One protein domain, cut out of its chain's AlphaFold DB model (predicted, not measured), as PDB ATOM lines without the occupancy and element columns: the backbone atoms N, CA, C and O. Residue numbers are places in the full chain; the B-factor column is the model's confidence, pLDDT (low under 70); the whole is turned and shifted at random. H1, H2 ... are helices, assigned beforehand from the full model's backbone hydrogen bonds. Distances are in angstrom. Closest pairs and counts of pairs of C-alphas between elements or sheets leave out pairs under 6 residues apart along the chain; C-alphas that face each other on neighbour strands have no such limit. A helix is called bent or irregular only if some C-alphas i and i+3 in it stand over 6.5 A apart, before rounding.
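What this domain is: This is residues 18 to 128 of the 227 residues of an uncharacterized protein of Schleiferilactobacillus harbinensis (UniProt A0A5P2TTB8). What does the model look like? H3 and H6 lie side by side, running opposite ways, while H2 makes a long arm from one end of this pair, with H1 turned back at its tip. At the pair's other end the short helices H4 and H5 form a small head. What is it made of? The printed part has 111 residues with six named helices, in order H1 to H6, and no named strand; the class is all helix. How large is it? It is extended, with a radius of gyration of the C-alphas of 22.3 A, and only just elongated, spanning 68 by 34 by 22 A.

Where its parts are: Where do the first helices lie? H1 is residues 18 to 26, beginning with C-alpha 18 at (-58.928, 36.860, -10.729). H2 is residues 29 to 54, 36.9 A from first to last C-alpha. H3 is residues 56 to 79, 34.8 A long in the same sense. What follows? H4 is residues 83 to 88 and H5 residues 94 to 101. H6, residues 106 to 128, is 32.8 A from first to last C-alpha and ends with C-alpha 128 at (-54.479, 21.697, 19.459).

How they stand to each other: How do H1 and H2 stand? They are close but not clearly touching, with the closest C-alphas, of Val 24 and Leu 32, 7.3 A apart. H2 has a kink of 33 degrees near residue 48 and is irregular, with C-alphas 50 and 53 7.2 A apart. What does H2 meet? With residues 44 to 52 alone it touches residues 125 to 128 of H6, closest at the C-alphas of Ala 48 and Ile 128, 4.9 A. H2 and H3 only just touch, only at the corner by their link, with 3 pairs of C-alphas within 8 A, the closest those of Gly 53 and Ala 59, 5.7 A. What about the later helices? H3 and H6 touch at a shallow tilt of 21 degrees, opposite ways, closest at the C-alphas of Leu 72 and Ala 110, 6.0 A. H4 and H5 are close but not clearly touching, closest at the C-alphas of His 88 and Phe 94, 6.0 A. H1 and H6 are apart. Are the backbones helical? Every O i to N i+4 pair is within hydrogen-bond range in H1, H3, H5 and H6; in H2 it is 20 of 22 and in H4 1 of 2.

The domain as a whole: How far does it reach? The two C-alphas farthest apart, of Ala 25 and Gly 83, are 68.3 A apart. Is it continuous? The printed part has no cut, and the five links are tight. Where is confidence low? The pLDDT is under 70 at residues 18 to 27, 30 to 35, 37 and 81; its mean over the printed part is 79.4.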
ATOM      1  N   ASP A  18     -59.563  36.922  -9.406       51.16
ATOM      2  CA  ASP A  18     -58.928  36.860 -10.729       51.16
ATOM      3  C   ASP A  18     -57.397  36.953 -10.653       51.16
ATOM      4  O   ASP A  18     -56.706  36.257 -11.394       51.16
ATOM      5  N   ARG A  19     -56.848  37.723  -9.697       47.44
ATOM      6  CA  ARG A  19     -55.402  37.735  -9.418       47.44
ATOM      7  C   ARG A  19     -54.934  36.412  -8.832       47.44
ATOM      8  O   ARG A  19     -53.882  35.930  -9.233       47.44
ATOM      9  N   MET A  20     -55.711  35.810  -7.928       53.97
ATOM     10  CA  MET A  20     -55.397  34.471  -7.414       53.97
ATOM     11  C   MET A  20     -55.422  33.426  -8.535       53.97
ATOM     12  O   MET A  20     -54.512  32.610  -8.613       53.97
ATOM     13  N   ARG A  21     -56.404  33.481  -9.447       55.34
ATOM     14  CA  ARG A  21     -56.462  32.577 -10.610       55.34
ATOM     15  C   ARG A  21     -55.279  32.751 -11.564       55.34
ATOM     16  O   ARG A  21     -54.744  31.748 -12.017       55.34
ATOM     17  N   GLN A  22     -54.850  33.984 -11.844       53.03
ATOM     18  CA  GLN A  22     -53.653  34.239 -12.659       53.03
ATOM     19  C   GLN A  22     -52.371  33.744 -11.981       53.03
ATOM     20  O   GLN A  22     -51.519  33.171 -12.649       53.03
ATOM     21  N   TYR A  23     -52.249  33.914 -10.661       56.59
ATOM     22  CA  TYR A  23     -51.107  33.395  -9.906       56.59
ATOM     23  C   TYR A  23     -51.066  31.864  -9.951       56.59
ATOM     24  O   TYR A  23     -50.036  31.294 -10.272       56.59
ATOM     25  N   VAL A  24     -52.204  31.198  -9.730       58.31
ATOM     26  CA  VAL A  24     -52.319  29.730  -9.806       58.31
ATOM     27  C   VAL A  24     -52.050  29.202 -11.219       58.31
ATOM     28  O   VAL A  24     -51.459  28.139 -11.364       58.31
ATOM     29  N   ALA A  25     -52.432  29.942 -12.263       56.81
ATOM     30  CA  ALA A  25     -52.191  29.551 -13.653       56.81
ATOM     31  C   ALA A  25     -50.708  29.607 -14.076       56.81
ATOM     32  O   ALA A  25     -50.346  28.999 -15.083       56.81
ATOM     33  N   HIS A  26     -49.861  30.329 -13.332       61.72
ATOM     34  CA  HIS A  26     -48.432  30.501 -13.625       61.72
ATOM     35  C   HIS A  26     -47.501  30.021 -12.501       61.72
ATOM     36  O   HIS A  26     -46.284  30.077 -12.660       61.72
ATOM     37  N   ALA A  27     -48.057  29.560 -11.383       60.38
ATOM     38  CA  ALA A  27     -47.311  29.021 -10.257       60.38
ATOM     39  C   ALA A  27     -46.730  27.647 -10.605       60.38
ATOM     40  O   ALA A  27     -47.412  26.799 -11.191       60.38
ATOM     41  N   GLN A  28     -45.476  27.412 -10.226       70.38
ATOM     42  CA  GLN A  28     -44.897  26.075 -10.284       70.38
ATOM     43  C   GLN A  28     -45.463  25.220  -9.141       70.38
ATOM     44  O   GLN A  28     -46.033  25.733  -8.176       70.38
ATOM     45  N   LEU A  29     -45.329  23.894  -9.242       71.69
ATOM     46  CA  LEU A  29     -45.829  22.972  -8.214       71.69
ATOM     47  C   LEU A  29     -45.287  23.322  -6.816       71.69
ATOM     48  O   LEU A  29     -46.031  23.260  -5.842       71.69
ATOM     49  N   GLU A  30     -44.024  23.738  -6.740       68.50
ATOM     50  CA  GLU A  30     -43.358  24.154  -5.503       68.50
ATOM     51  C   GLU A  30     -43.983  25.426  -4.904       68.50
ATOM     52  O   GLU A  30     -44.244  25.474  -3.703       68.50
ATOM     53  N   ASP A  31     -44.327  26.418  -5.733       63.91
ATOM     54  CA  ASP A  31     -45.008  27.641  -5.286       63.91
ATOM     55  C   ASP A  31     -46.400  27.328  -4.713       63.91
ATOM     56  O   ASP A  31     -46.813  27.880  -3.691       63.91
ATOM     57  N   LEU A  32     -47.131  26.410  -5.356       69.81
ATOM     58  CA  LEU A  32     -48.445  25.961  -4.891       69.81
ATOM     59  C   LEU A  32     -48.346  25.176  -3.577       69.81
ATOM     60  O   LEU A  32     -49.194  25.349  -2.701       69.81
ATOM     61  N   GLN A  33     -47.313  24.348  -3.414       68.12
ATOM     62  CA  GLN A  33     -47.048  23.610  -2.175       68.12
ATOM     63  C   GLN A  33     -46.666  24.543  -1.024       68.12
ATOM     64  O   GLN A  33     -47.195  24.395   0.075       68.12
ATOM     65  N   PHE A  34     -45.821  25.542  -1.279       66.62
ATOM     66  CA  PHE A  34     -45.460  26.554  -0.288       66.62
ATOM     67  C   PHE A  34     -46.680  27.356   0.185       66.62
ATOM     68  O   PHE A  34     -46.902  27.524   1.385       66.62
ATOM     69  N   VAL A  35     -47.522  27.814  -0.748       69.94
ATOM     70  CA  VAL A  35     -48.762  28.530  -0.406       69.94
ATOM     71  C   VAL A  35     -49.718  27.632   0.379       69.94
ATOM     72  O   VAL A  35     -50.326  28.091   1.347       69.94
ATOM     73  N   GLN A  36     -49.840  26.358   0.002       70.75
ATOM     74  CA  GLN A  36     -50.658  25.391   0.731       70.75
ATOM     75  C   GLN A  36     -50.148  25.193   2.165       70.75
ATOM     76  O   GLN A  36     -50.952  25.236   3.093       70.75
ATOM     77  N   GLN A  37     -48.831  25.077   2.359       69.12
ATOM     78  CA  GLN A  37     -48.224  24.968   3.685       69.12
ATOM     79  C   GLN A  37     -48.526  26.198   4.554       69.12
ATOM     80  O   GLN A  37     -48.992  26.047   5.679       69.12
ATOM     81  N   LEU A  38     -48.359  27.415   4.024       70.38
ATOM     82  CA  LEU A  38     -48.692  28.646   4.756       70.38
ATOM     83  C   LEU A  38     -50.179  28.719   5.139       70.38
ATOM     84  O   LEU A  38     -50.533  29.194   6.221       70.38
ATOM     85  N   ILE A  39     -51.067  28.277   4.244       72.56
ATOM     86  CA  ILE A  39     -52.506  28.210   4.517       72.56
ATOM     87  C   ILE A  39     -52.792  27.199   5.626       72.56
ATOM     88  O   ILE A  39     -53.625  27.480   6.492       72.56
ATOM     89  N   ASP A  40     -52.132  26.044   5.605       71.06
ATOM     90  CA  ASP A  40     -52.314  24.994   6.601       71.06
ATOM     91  C   ASP A  40     -51.810  25.436   7.977       71.06
ATOM     92  O   ASP A  40     -52.597  25.402   8.924       71.06
ATOM     93  N   GLU A  41     -50.596  25.987   8.069       71.12
ATOM     94  CA  GLU A  41     -50.030  26.546   9.306       71.12
ATOM     95  C   GLU A  41     -50.949  27.623   9.896       71.12
ATOM     96  O   GLU A  41     -51.354  27.564  11.060       71.12
ATOM     97  N   ARG A  42     -51.397  28.577   9.068       75.25
ATOM     98  CA  ARG A  42     -52.297  29.636   9.541       75.25
ATOM     99  C   ARG A  42     -53.669  29.098   9.949       75.25
ATOM    100  O   ARG A  42     -54.312  29.637  10.852       75.25
ATOM    101  N   THR A  43     -54.152  28.062   9.270       73.50
ATOM    102  CA  THR A  43     -55.409  27.398   9.626       73.50
ATOM    103  C   THR A  43     -55.281  26.696  10.973       73.50
ATOM    104  O   THR A  43     -56.208  26.789  11.778       73.50
ATOM    105  N   GLU A  44     -54.159  26.029  11.236       77.38
ATOM    106  CA  GLU A  44     -53.868  25.376  12.512       77.38
ATOM    107  C   GLU A  44     -53.794  26.382  13.660       77.38
ATOM    108  O   GLU A  44     -54.424  26.151  14.688       77.38
ATOM    109  N   GLU A  45     -53.140  27.530  13.475       72.12
ATOM    110  CA  GLU A  45     -53.109  28.602  14.479       72.12
ATOM    111  C   GLU A  45     -54.518  29.095  14.843       72.12
ATOM    112  O   GLU A  45     -54.879  29.187  16.018       72.12
ATOM    113  N   ILE A  46     -55.353  29.367  13.834       73.25
ATOM    114  CA  ILE A  46     -56.736  29.819  14.046       73.25
ATOM    115  C   ILE A  46     -57.557  28.733  14.751       73.25
ATOM    116  O   ILE A  46     -58.367  29.029  15.631       73.25
ATOM    117  N   LEU A  47     -57.372  27.471  14.362       77.00
ATOM    118  CA  LEU A  47     -58.049  26.335  14.980       77.00
ATOM    119  C   LEU A  47     -57.632  26.140  16.432       77.00
ATOM    120  O   LEU A  47     -58.488  25.896  17.280       77.00
ATOM    121  N   ALA A  48     -56.342  26.282  16.713       79.56
ATOM    122  CA  ALA A  48     -55.794  26.237  18.051       79.56
ATOM    123  C   ALA A  48     -56.431  27.310  18.939       79.56
ATOM    124  O   ALA A  48     -56.931  26.995  20.013       79.56
ATOM    125  N   GLU A  49     -56.490  28.560  18.471       78.69
ATOM    126  CA  GLU A  49     -57.147  29.659  19.190       78.69
ATOM    127  C   GLU A  49     -58.635  29.385  19.456       78.69
ATOM    128  O   GLU A  49     -59.121  29.602  20.566       78.69
ATOM    129  N   GLN A  50     -59.364  28.903  18.446       77.88
ATOM    130  CA  GLN A  50     -60.809  28.680  18.539       77.88
ATOM    131  C   GLN A  50     -61.169  27.473  19.409       77.88
ATOM    132  O   GLN A  50     -62.158  27.521  20.137       77.88
ATOM    133  N   GLY A  51     -60.386  26.398  19.330       79.12
ATOM    134  CA  GLY A  51     -60.698  25.128  19.979       79.12
ATOM    135  C   GLY A  51     -59.998  24.890  21.312       79.12
ATOM    136  O   GLY A  51     -60.358  23.949  22.014       79.12
ATOM    137  N   ALA A  52     -59.036  25.726  21.715       79.44
ATOM    138  CA  ALA A  52     -58.308  25.518  22.968       79.44
ATOM    139  C   ALA A  52     -59.221  25.479  24.204       79.44
ATOM    140  O   ALA A  52     -58.994  24.687  25.119       79.44
ATOM    141  N   GLY A  53     -60.296  26.274  24.206       78.56
ATOM    142  CA  GLY A  53     -61.284  26.295  25.289       78.56
ATOM    143  C   GLY A  53     -62.065  24.987  25.461       78.56
ATOM    144  O   GLY A  53     -62.625  24.753  26.530       78.56
ATOM    145  N   GLU A  54     -62.078  24.114  24.452       84.31
ATOM    146  CA  GLU A  54     -62.788  22.834  24.508       84.31
ATOM    147  C   GLU A  54     -61.992  21.763  25.277       84.31
ATOM    148  O   GLU A  54     -62.567  20.774  25.736       84.31
ATOM    149  N   PHE A  55     -60.685  21.971  25.497       83.25
ATOM    150  CA  PHE A  55     -59.811  21.041  26.216       83.25
ATOM    151  C   PHE A  55     -59.740  21.375  27.717       83.25
ATOM    152  O   PHE A  55     -59.162  22.398  28.099       83.25
ATOM    153  N   PRO A  56     -60.215  20.493  28.623       85.12
ATOM    154  CA  PRO A  56     -60.264  20.807  30.050       85.12
ATOM    155  C   PRO A  56     -58.897  21.061  30.706       85.12
ATOM    156  O   PRO A  56     -58.818  21.843  31.652       85.12
ATOM    157  N   ALA A  57     -57.797  20.450  30.242       84.19
ATOM    158  CA  ALA A  57     -56.475  20.786  30.782       84.19
ATOM    159  C   ALA A  57     -56.009  22.184  30.359       84.19
ATOM    160  O   ALA A  57     -55.364  22.848  31.166       84.19
ATOM    161  N   PHE A  58     -56.364  22.641  29.152       87.94
ATOM    162  CA  PHE A  58     -56.067  24.004  28.710       87.94
ATOM    163  C   PHE A  58     -56.872  25.008  29.537       87.94
ATOM    164  O   PHE A  58     -56.298  25.925  30.114       87.94
ATOM    165  N   ALA A  59     -58.181  24.776  29.697       86.75
ATOM    166  CA  ALA A  59     -59.048  25.624  30.515       86.75
ATOM    167  C   ALA A  59     -58.565  25.730  31.975       86.75
ATOM    168  O   ALA A  59     -58.515  26.823  32.535       86.75
ATOM    169  N   ARG A  60     -58.140  24.613  32.586       88.62
ATOM    170  CA  ARG A  60     -57.567  24.619  33.945       88.62
ATOM    171  C   ARG A  60     -56.263  25.404  34.031       88.62
ATOM    172  O   ARG A  60     -56.056  26.118  35.005       88.62
ATOM    173  N   LEU A  61     -55.392  25.281  33.034       90.50
ATOM    174  CA  LEU A  61     -54.134  26.019  33.002       90.50
ATOM    175  C   LEU A  61     -54.367  27.523  32.775       90.50
ATOM    176  O   LEU A  61     -53.726  28.345  33.420       90.50
ATOM    177  N   ALA A  62     -55.343  27.883  31.939       89.56
ATOM    178  CA  ALA A  62     -55.769  29.265  31.734       89.56
ATOM    179  C   ALA A  62     -56.372  29.869  33.013       89.56
ATOM    180  O   ALA A  62     -56.098  31.025  33.333       89.56
ATOM    181  N   GLN A  63     -57.128  29.080  33.783       91.94
ATOM    182  CA  GLN A  63     -57.588  29.500  35.106       91.94
ATOM    183  C   GLN A  63     -56.412  29.689  36.071       91.94
ATOM    184  O   GLN A  63     -56.323  30.732  36.707       91.94
ATOM    185  N   LYS A  64     -55.459  28.746  36.112       93.50
ATOM    186  CA  LYS A  64     -54.250  28.870  36.944       93.50
ATOM    187  C   LYS A  64     -53.465  30.146  36.618       93.50
ATOM    188  O   LYS A  64     -53.020  30.835  37.526       93.50
ATOM    189  N   ARG A  65     -53.343  30.498  35.334       94.19
ATOM    190  CA  ARG A  65     -52.750  31.769  34.886       94.19
ATOM    191  C   ARG A  65     -53.472  32.973  35.489       94.19
ATOM    192  O   ARG A  65     -52.827  33.899  35.970       94.19
ATOM    193  N   GLN A  66     -54.804  32.972  35.449       93.06
ATOM    194  CA  GLN A  66     -55.606  34.061  36.000       93.06
ATOM    195  C   GLN A  66     -55.432  34.177  37.518       93.06
ATOM    196  O   GLN A  66     -55.273  35.284  38.029       93.06
ATOM    197  N   ASP A  67     -55.414  33.048  38.222       94.06
ATOM    198  CA  ASP A  67     -55.189  33.006  39.666       94.06
ATOM    199  C   ASP A  67     -53.786  33.533  40.014       94.06
ATOM    200  O   ASP A  67     -53.638  34.356  40.920       94.06
ATOM    201  N   GLN A  68     -52.770  33.152  39.233       92.38
ATOM    202  CA  GLN A  68     -51.394  33.613  39.414       92.38
ATOM    203  C   GLN A  68     -51.242  35.119  39.185       92.38
ATOM    204  O   GLN A  68     -50.553  35.794  39.946       92.38
ATOM    205  N   LEU A  69     -51.929  35.679  38.183       90.69
ATOM    206  CA  LEU A  69     -51.966  37.128  37.964       90.69
ATOM    207  C   LEU A  69     -52.566  37.872  39.166       90.69
ATOM    208  O   LEU A  69     -52.079  38.940  39.530       90.69
ATOM    209  N   VAL A  70     -53.592  37.306  39.811       92.06
ATOM    210  CA  VAL A  70     -54.182  37.882  41.031       92.06
ATOM    211  C   VAL A  70     -53.201  37.822  42.203       92.06
ATOM    212  O   VAL A  70     -53.107  38.788  42.961       92.06
ATOM    213  N   VAL A  71     -52.462  36.720  42.359       92.31
ATOM    214  CA  VAL A  71     -51.404  36.601  43.377       92.31
ATOM    215  C   VAL A  71     -50.316  37.646  43.143       92.31
ATOM    216  O   VAL A  71     -50.003  38.406  44.058       92.31
ATOM    217  N   LEU A  72     -49.798  37.741  41.916       87.62
ATOM    218  CA  LEU A  72     -48.757  38.699  41.552       87.62
ATOM    219  C   LEU A  72     -49.207  40.144  41.803       87.62
ATOM    220  O   LEU A  72     -48.464  40.919  42.398       87.62
ATOM    221  N   GLN A  73     -50.445  40.485  41.430       84.75
ATOM    222  CA  GLN A  73     -51.016  41.804  41.701       84.75
ATOM    223  C   GLN A  73     -51.044  42.109  43.205       84.75
ATOM    224  O   GLN A  73     -50.616  43.182  43.612       84.75
ATOM    225  N   ARG A  74     -51.480  41.160  44.044       89.31
ATOM    226  CA  ARG A  74     -51.516  41.343  45.505       89.31
ATOM    227  C   ARG A  74     -50.129  41.528  46.113       89.31
ATOM    228  O   ARG A  74     -49.985  42.331  47.029       89.31
ATOM    229  N   LEU A  75     -49.134  40.785  45.633       88.44
ATOM    230  CA  LEU A  75     -47.751  40.917  46.098       88.44
ATOM    231  C   LEU A  75     -47.180  42.287  45.719       88.44
ATOM    232  O   LEU A  75     -46.634  42.983  46.569       88.44
ATOM    233  N   ILE A  76     -47.391  42.709  44.469       83.75
ATOM    234  CA  ILE A  76     -46.998  44.040  44.000       83.75
ATOM    235  C   ILE A  76     -47.694  45.129  44.827       83.75
ATOM    236  O   ILE A  76     -47.034  46.064  45.266       83.75
ATOM    237  N   ASP A  77     -48.999  45.016  45.078       84.50
ATOM    238  CA  ASP A  77     -49.751  45.992  45.874       84.50
ATOM    239  C   ASP A  77     -49.298  46.031  47.344       84.50
ATOM    240  O   ASP A  77     -49.356  47.083  47.976       84.50
ATOM    241  N   HIS A  78     -48.820  44.911  47.897       86.25
ATOM    242  CA  HIS A  78     -48.253  44.871  49.248       86.25
ATOM    243  C   HIS A  78     -46.915  45.619  49.350       86.25
ATOM    244  O   HIS A  78     -46.651  46.284  50.356       86.25
ATOM    245  N   GLU A  79     -46.082  45.509  48.315       79.50
ATOM    246  CA  GLU A  79     -44.767  46.155  48.242       79.50
ATOM    247  C   GLU A  79     -44.835  47.604  47.731       79.50
ATOM    248  O   GLU A  79     -43.915  48.401  47.945       79.50
ATOM    249  N   GLN A  80     -45.947  47.994  47.101       70.00
ATOM    250  CA  GLN A  80     -46.191  49.372  46.687       70.00
ATOM    251  C   GLN A  80     -46.074  50.335  47.879       70.00
ATOM    252  O   GLN A  80     -46.740  50.211  48.904       70.00
ATOM    253  N   GLY A  81     -45.205  51.338  47.727       64.94
ATOM    254  CA  GLY A  81     -44.947  52.339  48.764       64.94
ATOM    255  C   GLY A  81     -43.894  51.939  49.801       64.94
ATOM    256  O   GLY A  81     -43.700  52.684  50.759       64.94
ATOM    257  N   ARG A  82     -43.178  50.820  49.607       75.19
ATOM    258  CA  ARG A  82     -42.058  50.401  50.463       75.19
ATOM    259  C   ARG A  82     -40.739  50.290  49.699       75.19
ATOM    260  O   ARG A  82     -40.712  50.032  48.498       75.19
ATOM    261  N   GLY A  83     -39.635  50.475  50.429       77.81
ATOM    262  CA  GLY A  83     -38.285  50.059  50.032       77.81
ATOM    263  C   GLY A  83     -37.891  50.394  48.588       77.81
ATOM    264  O   GLY A  83     -37.848  51.561  48.193       77.81
ATOM    265  N   TYR A  84     -37.555  49.350  47.827       78.81
ATOM    266  CA  TYR A  84     -37.118  49.443  46.433       78.81
ATOM    267  C   TYR A  84     -38.261  49.866  45.491       78.81
ATOM    268  O   TYR A  84     -38.068  50.744  44.650       78.81
ATOM    269  N   TYR A  85     -39.471  49.325  45.682       79.56
ATOM    270  CA  TYR A  85     -40.662  49.674  44.895       79.56
ATOM    271  C   TYR A  85     -40.978  51.173  44.963       79.56
ATOM    272  O   TYR A  85     -41.150  51.816  43.931       79.56
ATOM    273  N   GLN A  86     -40.976  51.774  46.155       81.25
ATOM    274  CA  GLN A  86     -41.247  53.207  46.321       81.25
ATOM    275  C   GLN A  86     -40.238  54.099  45.583       81.25
ATOM    276  O   GLN A  86     -40.603  55.152  45.064       81.25
ATOM    277  N   LYS A  87     -38.963  53.696  45.564       79.88
ATOM    278  CA  LYS A  87     -37.869  54.497  45.000       79.88
ATOM    279  C   LYS A  87     -37.734  54.354  43.489       79.88
ATOM    280  O   LYS A  87     -37.280  55.293  42.841       79.88
ATOM    281  N   HIS A  88     -38.095  53.195  42.944       81.69
ATOM    282  CA  HIS A  88     -37.719  52.824  41.583       81.69
ATOM    283  C   HIS A  88     -38.900  52.459  40.672       81.69
ATOM    284  O   HIS A  88     -38.669  52.305  39.480       81.69
ATOM    285  N   ALA A  89     -40.149  52.377  41.157       73.69
ATOM    286  CA  ALA A  89     -41.302  51.911  40.362       73.69
ATOM    287  C   ALA A  89     -41.567  52.681  39.053       73.69
ATOM    288  O   ALA A  89     -42.173  52.135  38.135       73.69
ATOM    289  N   THR A  90     -41.136  53.940  38.945       80.12
ATOM    290  CA  THR A  90     -41.287  54.751  37.724       80.12
ATOM    291  C   THR A  90     -40.129  54.589  36.734       80.12
ATOM    292  O   THR A  90     -40.191  55.137  35.632       80.12
ATOM    293  N   ALA A  91     -39.073  53.857  37.098       79.31
ATOM    294  CA  ALA A  91     -37.933  53.619  36.223       79.31
ATOM    295  C   ALA A  91     -38.321  52.668  35.071       79.31
ATOM    296  O   ALA A  91     -38.943  51.634  35.316       79.31
ATOM    297  N   PRO A  92     -37.912  52.944  33.817       78.38
ATOM    298  CA  PRO A  92     -38.235  52.084  32.675       78.38
ATOM    299  C   PRO A  92     -37.751  50.632  32.817       78.38
ATOM    300  O   PRO A  92     -38.395  49.718  32.310       78.38
ATOM    301  N   SER A  93     -36.633  50.412  33.514       79.44
ATOM    302  CA  SER A  93     -36.043  49.091  33.765       79.44
ATOM    303  C   SER A  93     -36.458  48.477  35.104       79.44
ATOM    304  O   SER A  93     -35.944  47.425  35.467       79.44
ATOM    305  N   PHE A  94     -37.399  49.097  35.827       80.75
ATOM    306  CA  PHE A  94     -37.739  48.747  37.206       80.75
ATOM    307  C   PHE A  94     -37.936  47.245  37.433       80.75
ATOM    308  O   PHE A  94     -37.252  46.660  38.266       80.75
ATOM    309  N   PHE A  95     -38.842  46.619  36.676       77.19
ATOM    310  CA  PHE A  95     -39.152  45.198  36.839       77.19
ATOM    311  C   PHE A  95     -37.968  44.299  36.483       77.19
ATOM    312  O   PHE A  95     -37.741  43.294  37.149       77.19
ATOM    313  N   HIS A  96     -37.199  44.664  35.459       82.12
ATOM    314  CA  HIS A  96     -36.014  43.910  35.065       82.12
ATOM    315  C   HIS A  96     -34.935  43.963  36.156       82.12
ATOM    316  O   HIS A  96     -34.405  42.928  36.552       82.12
ATOM    317  N   ASP A  97     -34.633  45.157  36.669       83.44
ATOM    318  CA  ASP A  97     -33.633  45.336  37.722       83.44
ATOM    319  C   ASP A  97     -34.094  44.708  39.043       83.44
ATOM    320  O   ASP A  97     -33.309  44.045  39.710       83.44
ATOM    321  N   TYR A  98     -35.384  44.815  39.375       82.19
ATOM    322  CA  TYR A  98     -35.952  44.175  40.558       82.19
ATOM    323  C   TYR A  98     -35.810  42.646  40.512       82.19
ATOM    324  O   TYR A  98     -35.327  42.050  41.467       82.19
ATOM    325  N   LEU A  99     -36.162  42.000  39.395       83.19
ATOM    326  CA  LEU A  99     -36.033  40.543  39.269       83.19
ATOM    327  C   LEU A  99     -34.570  40.076  39.291       83.19
ATOM    328  O   LEU A  99     -34.286  38.981  39.768       83.19
ATOM    329  N   ARG A 100     -33.637  40.896  38.789       86.75
ATOM    330  CA  ARG A 100     -32.198  40.610  38.860       86.75
ATOM    331  C   ARG A 100     -31.675  40.706  40.291       86.75
ATOM    332  O   ARG A 100     -30.913  39.844  40.720       86.75
ATOM    333  N   ASP A 101     -32.051  41.767  40.996       85.69
ATOM    334  CA  ASP A 101     -31.472  42.121  42.292       85.69
ATOM    335  C   ASP A 101     -32.164  41.383  43.460       85.69
ATOM    336  O   ASP A 101     -31.570  41.234  44.529       85.69
ATOM    337  N   TYR A 102     -33.376  40.854  43.241       84.25
ATOM    338  CA  TYR A 102     -34.175  40.111  44.225       84.25
ATOM    339  C   TYR A 102     -34.639  38.728  43.706       84.25
ATOM    340  O   TYR A 102     -35.840  38.466  43.619       84.25
ATOM    341  N   PRO A 103     -33.714  37.795  43.397       84.25
ATOM    342  CA  PRO A 103     -34.022  36.521  42.735       84.25
ATOM    343  C   PRO A 103     -34.664  35.450  43.638       84.25
ATOM    344  O   PRO A 103     -34.822  34.307  43.225       84.25
ATOM    345  N   THR A 104     -34.979  35.782  44.890       84.69
ATOM    346  CA  THR A 104     -35.604  34.868  45.864       84.69
ATOM    347  C   THR A 104     -36.854  35.473  46.502       84.69
ATOM    348  O   THR A 104     -37.316  34.987  47.533       84.69
ATOM    349  N   ASP A 105     -37.336  36.600  45.977       88.38
ATOM    350  CA  ASP A 105     -38.533  37.266  46.487       88.38
ATOM    351  C   ASP A 105     -39.797  36.570  45.955       88.38
ATOM    352  O   ASP A 105     -39.815  36.031  44.848       88.38
ATOM    353  N   ALA A 106     -40.893  36.634  46.707       87.62
ATOM    354  CA  ALA A 106     -42.173  36.053  46.321       87.62
ATOM    355  C   ALA A 106     -42.689  36.613  44.982       87.62
ATOM    356  O   ALA A 106     -43.361  35.906  44.234       87.62
ATOM    357  N   ILE A 107     -42.367  37.870  44.651       86.19
ATOM    358  CA  ILE A 107     -42.692  38.469  43.346       86.19
ATOM    359  C   ILE A 107     -41.876  37.823  42.217       86.19
ATOM    360  O   ILE A 107     -42.411  37.604  41.126       86.19
ATOM    361  N   PHE A 108     -40.604  37.498  42.467       88.00
ATOM    362  CA  PHE A 108     -39.755  36.798  41.505       88.00
ATOM    363  C   PHE A 108     -40.294  35.395  41.220       88.00
ATOM    364  O   PHE A 108     -40.510  35.059  40.051       88.00
ATOM    365  N   ASP A 109     -40.591  34.630  42.272       88.94
ATOM    366  CA  ASP A 109     -41.156  33.282  42.166       88.94
ATOM    367  C   ASP A 109     -42.504  33.302  41.434       88.94
ATOM    368  O   ASP A 109     -42.725  32.542  40.487       88.94
ATOM    369  N   ALA A 110     -43.394  34.230  41.807       87.50
ATOM    370  CA  ALA A 110     -44.710  34.346  41.192       87.50
ATOM    371  C   ALA A 110     -44.640  34.718  39.701       87.50
ATOM    372  O   ALA A 110     -45.467  34.249  38.913       87.50
ATOM    373  N   THR A 111     -43.655  35.538  39.315       86.75
ATOM    374  CA  THR A 111     -43.406  35.925  37.920       86.75
ATOM    375  C   THR A 111     -42.882  34.748  37.096       86.75
ATOM    376  O   THR A 111     -43.368  34.524  35.989       86.75
ATOM    377  N   HIS A 112     -41.945  33.963  37.635       88.75
ATOM    378  CA  HIS A 112     -41.421  32.781  36.943       88.75
ATOM    379  C   HIS A 112     -42.487  31.699  36.777       88.75
ATOM    380  O   HIS A 112     -42.639  31.154  35.686       88.75
ATOM    381  N   GLU A 113     -43.301  31.451  37.804       91.62
ATOM    382  CA  GLU A 113     -44.426  30.521  37.680       91.62
ATOM    383  C   GLU A 113     -45.432  30.983  36.610       91.62
ATOM    384  O   GLU A 113     -45.966  30.159  35.864       91.62
ATOM    385  N   LEU A 114     -45.678  32.293  36.486       89.56
ATOM    386  CA  LEU A 114     -46.523  32.831  35.419       89.56
ATOM    387  C   LEU A 114     -45.917  32.576  34.029       89.56
ATOM    388  O   LEU A 114     -46.654  32.199  33.117       89.56
ATOM    389  N   TRP A 115     -44.601  32.739  33.867       89.56
ATOM    390  CA  TRP A 115     -43.906  32.428  32.614       89.56
ATOM    391  C   TRP A 115     -43.999  30.944  32.258       89.56
ATOM    392  O   TRP A 115     -44.342  30.620  31.123       89.56
ATOM    393  N   ASP A 116     -43.794  30.048  33.225       90.69
ATOM    394  CA  ASP A 116     -43.931  28.603  33.018       90.69
ATOM    395  C   ASP A 116     -45.358  28.216  32.594       90.69
ATOM    396  O   ASP A 116     -45.557  27.373  31.711       90.69
ATOM    397  N   ILE A 117     -46.372  28.846  33.202       87.38
ATOM    398  CA  ILE A 117     -47.779  28.653  32.834       87.38
ATOM    399  C   ILE A 117     -48.044  29.152  31.407       87.38
ATOM    400  O   ILE A 117     -48.689  28.442  30.630       87.38
ATOM    401  N   ASP A 118     -47.558  30.343  31.053       85.69
ATOM    402  CA  ASP A 118     -47.724  30.925  29.717       85.69
ATOM    403  C   ASP A 118     -47.044  30.068  28.638       85.69
ATOM    404  O   ASP A 118     -47.632  29.805  27.583       85.69
ATOM    405  N   ASP A 119     -45.846  29.556  28.913       88.62
ATOM    406  CA  ASP A 119     -45.135  28.633  28.033       88.62
ATOM    407  C   ASP A 119     -45.892  27.317  27.850       88.62
ATOM    408  O   ASP A 119     -46.033  26.817  26.728       88.62
ATOM    409  N   ALA A 120     -46.420  26.751  28.936       86.25
ATOM    410  CA  ALA A 120     -47.226  25.542  28.872       86.25
ATOM    411  C   ALA A 120     -48.530  25.764  28.083       86.25
ATOM    412  O   ALA A 120     -48.899  24.907  27.276       86.25
ATOM    413  N   LEU A 121     -49.191  26.919  28.240       84.88
ATOM    414  CA  LEU A 121     -50.372  27.290  27.452       84.88
ATOM    415  C   LEU A 121     -50.046  27.381  25.964       84.88
ATOM    416  O   LEU A 121     -50.766  26.794  25.159       84.88
ATOM    417  N   ARG A 122     -48.945  28.045  25.594       84.00
ATOM    418  CA  ARG A 122     -48.507  28.154  24.193       84.00
ATOM    419  C   ARG A 122     -48.217  26.792  23.576       84.00
ATOM    420  O   ARG A 122     -48.705  26.506  22.487       84.00
ATOM    421  N   ARG A 123     -47.475  25.927  24.280       82.88
ATOM    422  CA  ARG A 123     -47.178  24.561  23.806       82.88
ATOM    423  C   ARG A 123     -48.450  23.739  23.626       82.88
ATOM    424  O   ARG A 123     -48.593  23.046  22.625       82.88
ATOM    425  N   MET A 124     -49.384  23.832  24.575       81.94
ATOM    426  CA  MET A 124     -50.670  23.144  24.462       81.94
ATOM    427  C   MET A 124     -51.499  23.677  23.294       81.94
ATOM    428  O   MET A 124     -52.040  22.885  22.533       81.94
ATOM    429  N   GLN A 125     -51.580  24.996  23.131       82.00
ATOM    430  CA  GLN A 125     -52.305  25.623  22.031       82.00
ATOM    431  C   GLN A 125     -51.731  25.193  20.676       82.00
ATOM    432  O   GLN A 125     -52.486  24.736  19.825       82.00
ATOM    433  N   ALA A 126     -50.407  25.232  20.506       77.75
ATOM    434  CA  ALA A 126     -49.744  24.795  19.278       77.75
ATOM    435  C   ALA A 126     -50.086  23.342  18.898       77.75
ATOM    436  O   ALA A 126     -50.260  23.037  17.724       77.75
ATOM    437  N   ALA A 127     -50.262  22.455  19.881       77.69
ATOM    438  CA  ALA A 127     -50.645  21.068  19.627       77.69
ATOM    439  C   ALA A 127     -52.145  20.870  19.322       77.69
ATOM    440  O   ALA A 127     -52.519  19.858  18.741       77.69
ATOM    441  N   ILE A 128     -53.024  21.810  19.689       82.25
ATOM    442  CA  ILE A 128     -54.479  21.697  19.459       82.25
ATOM    443  C   ILE A 128     -54.848  21.921  17.986       82.25
ATOM    444  O   ILE A 128     -55.762  21.268  17.477       82.25
TER     445      ILE A 128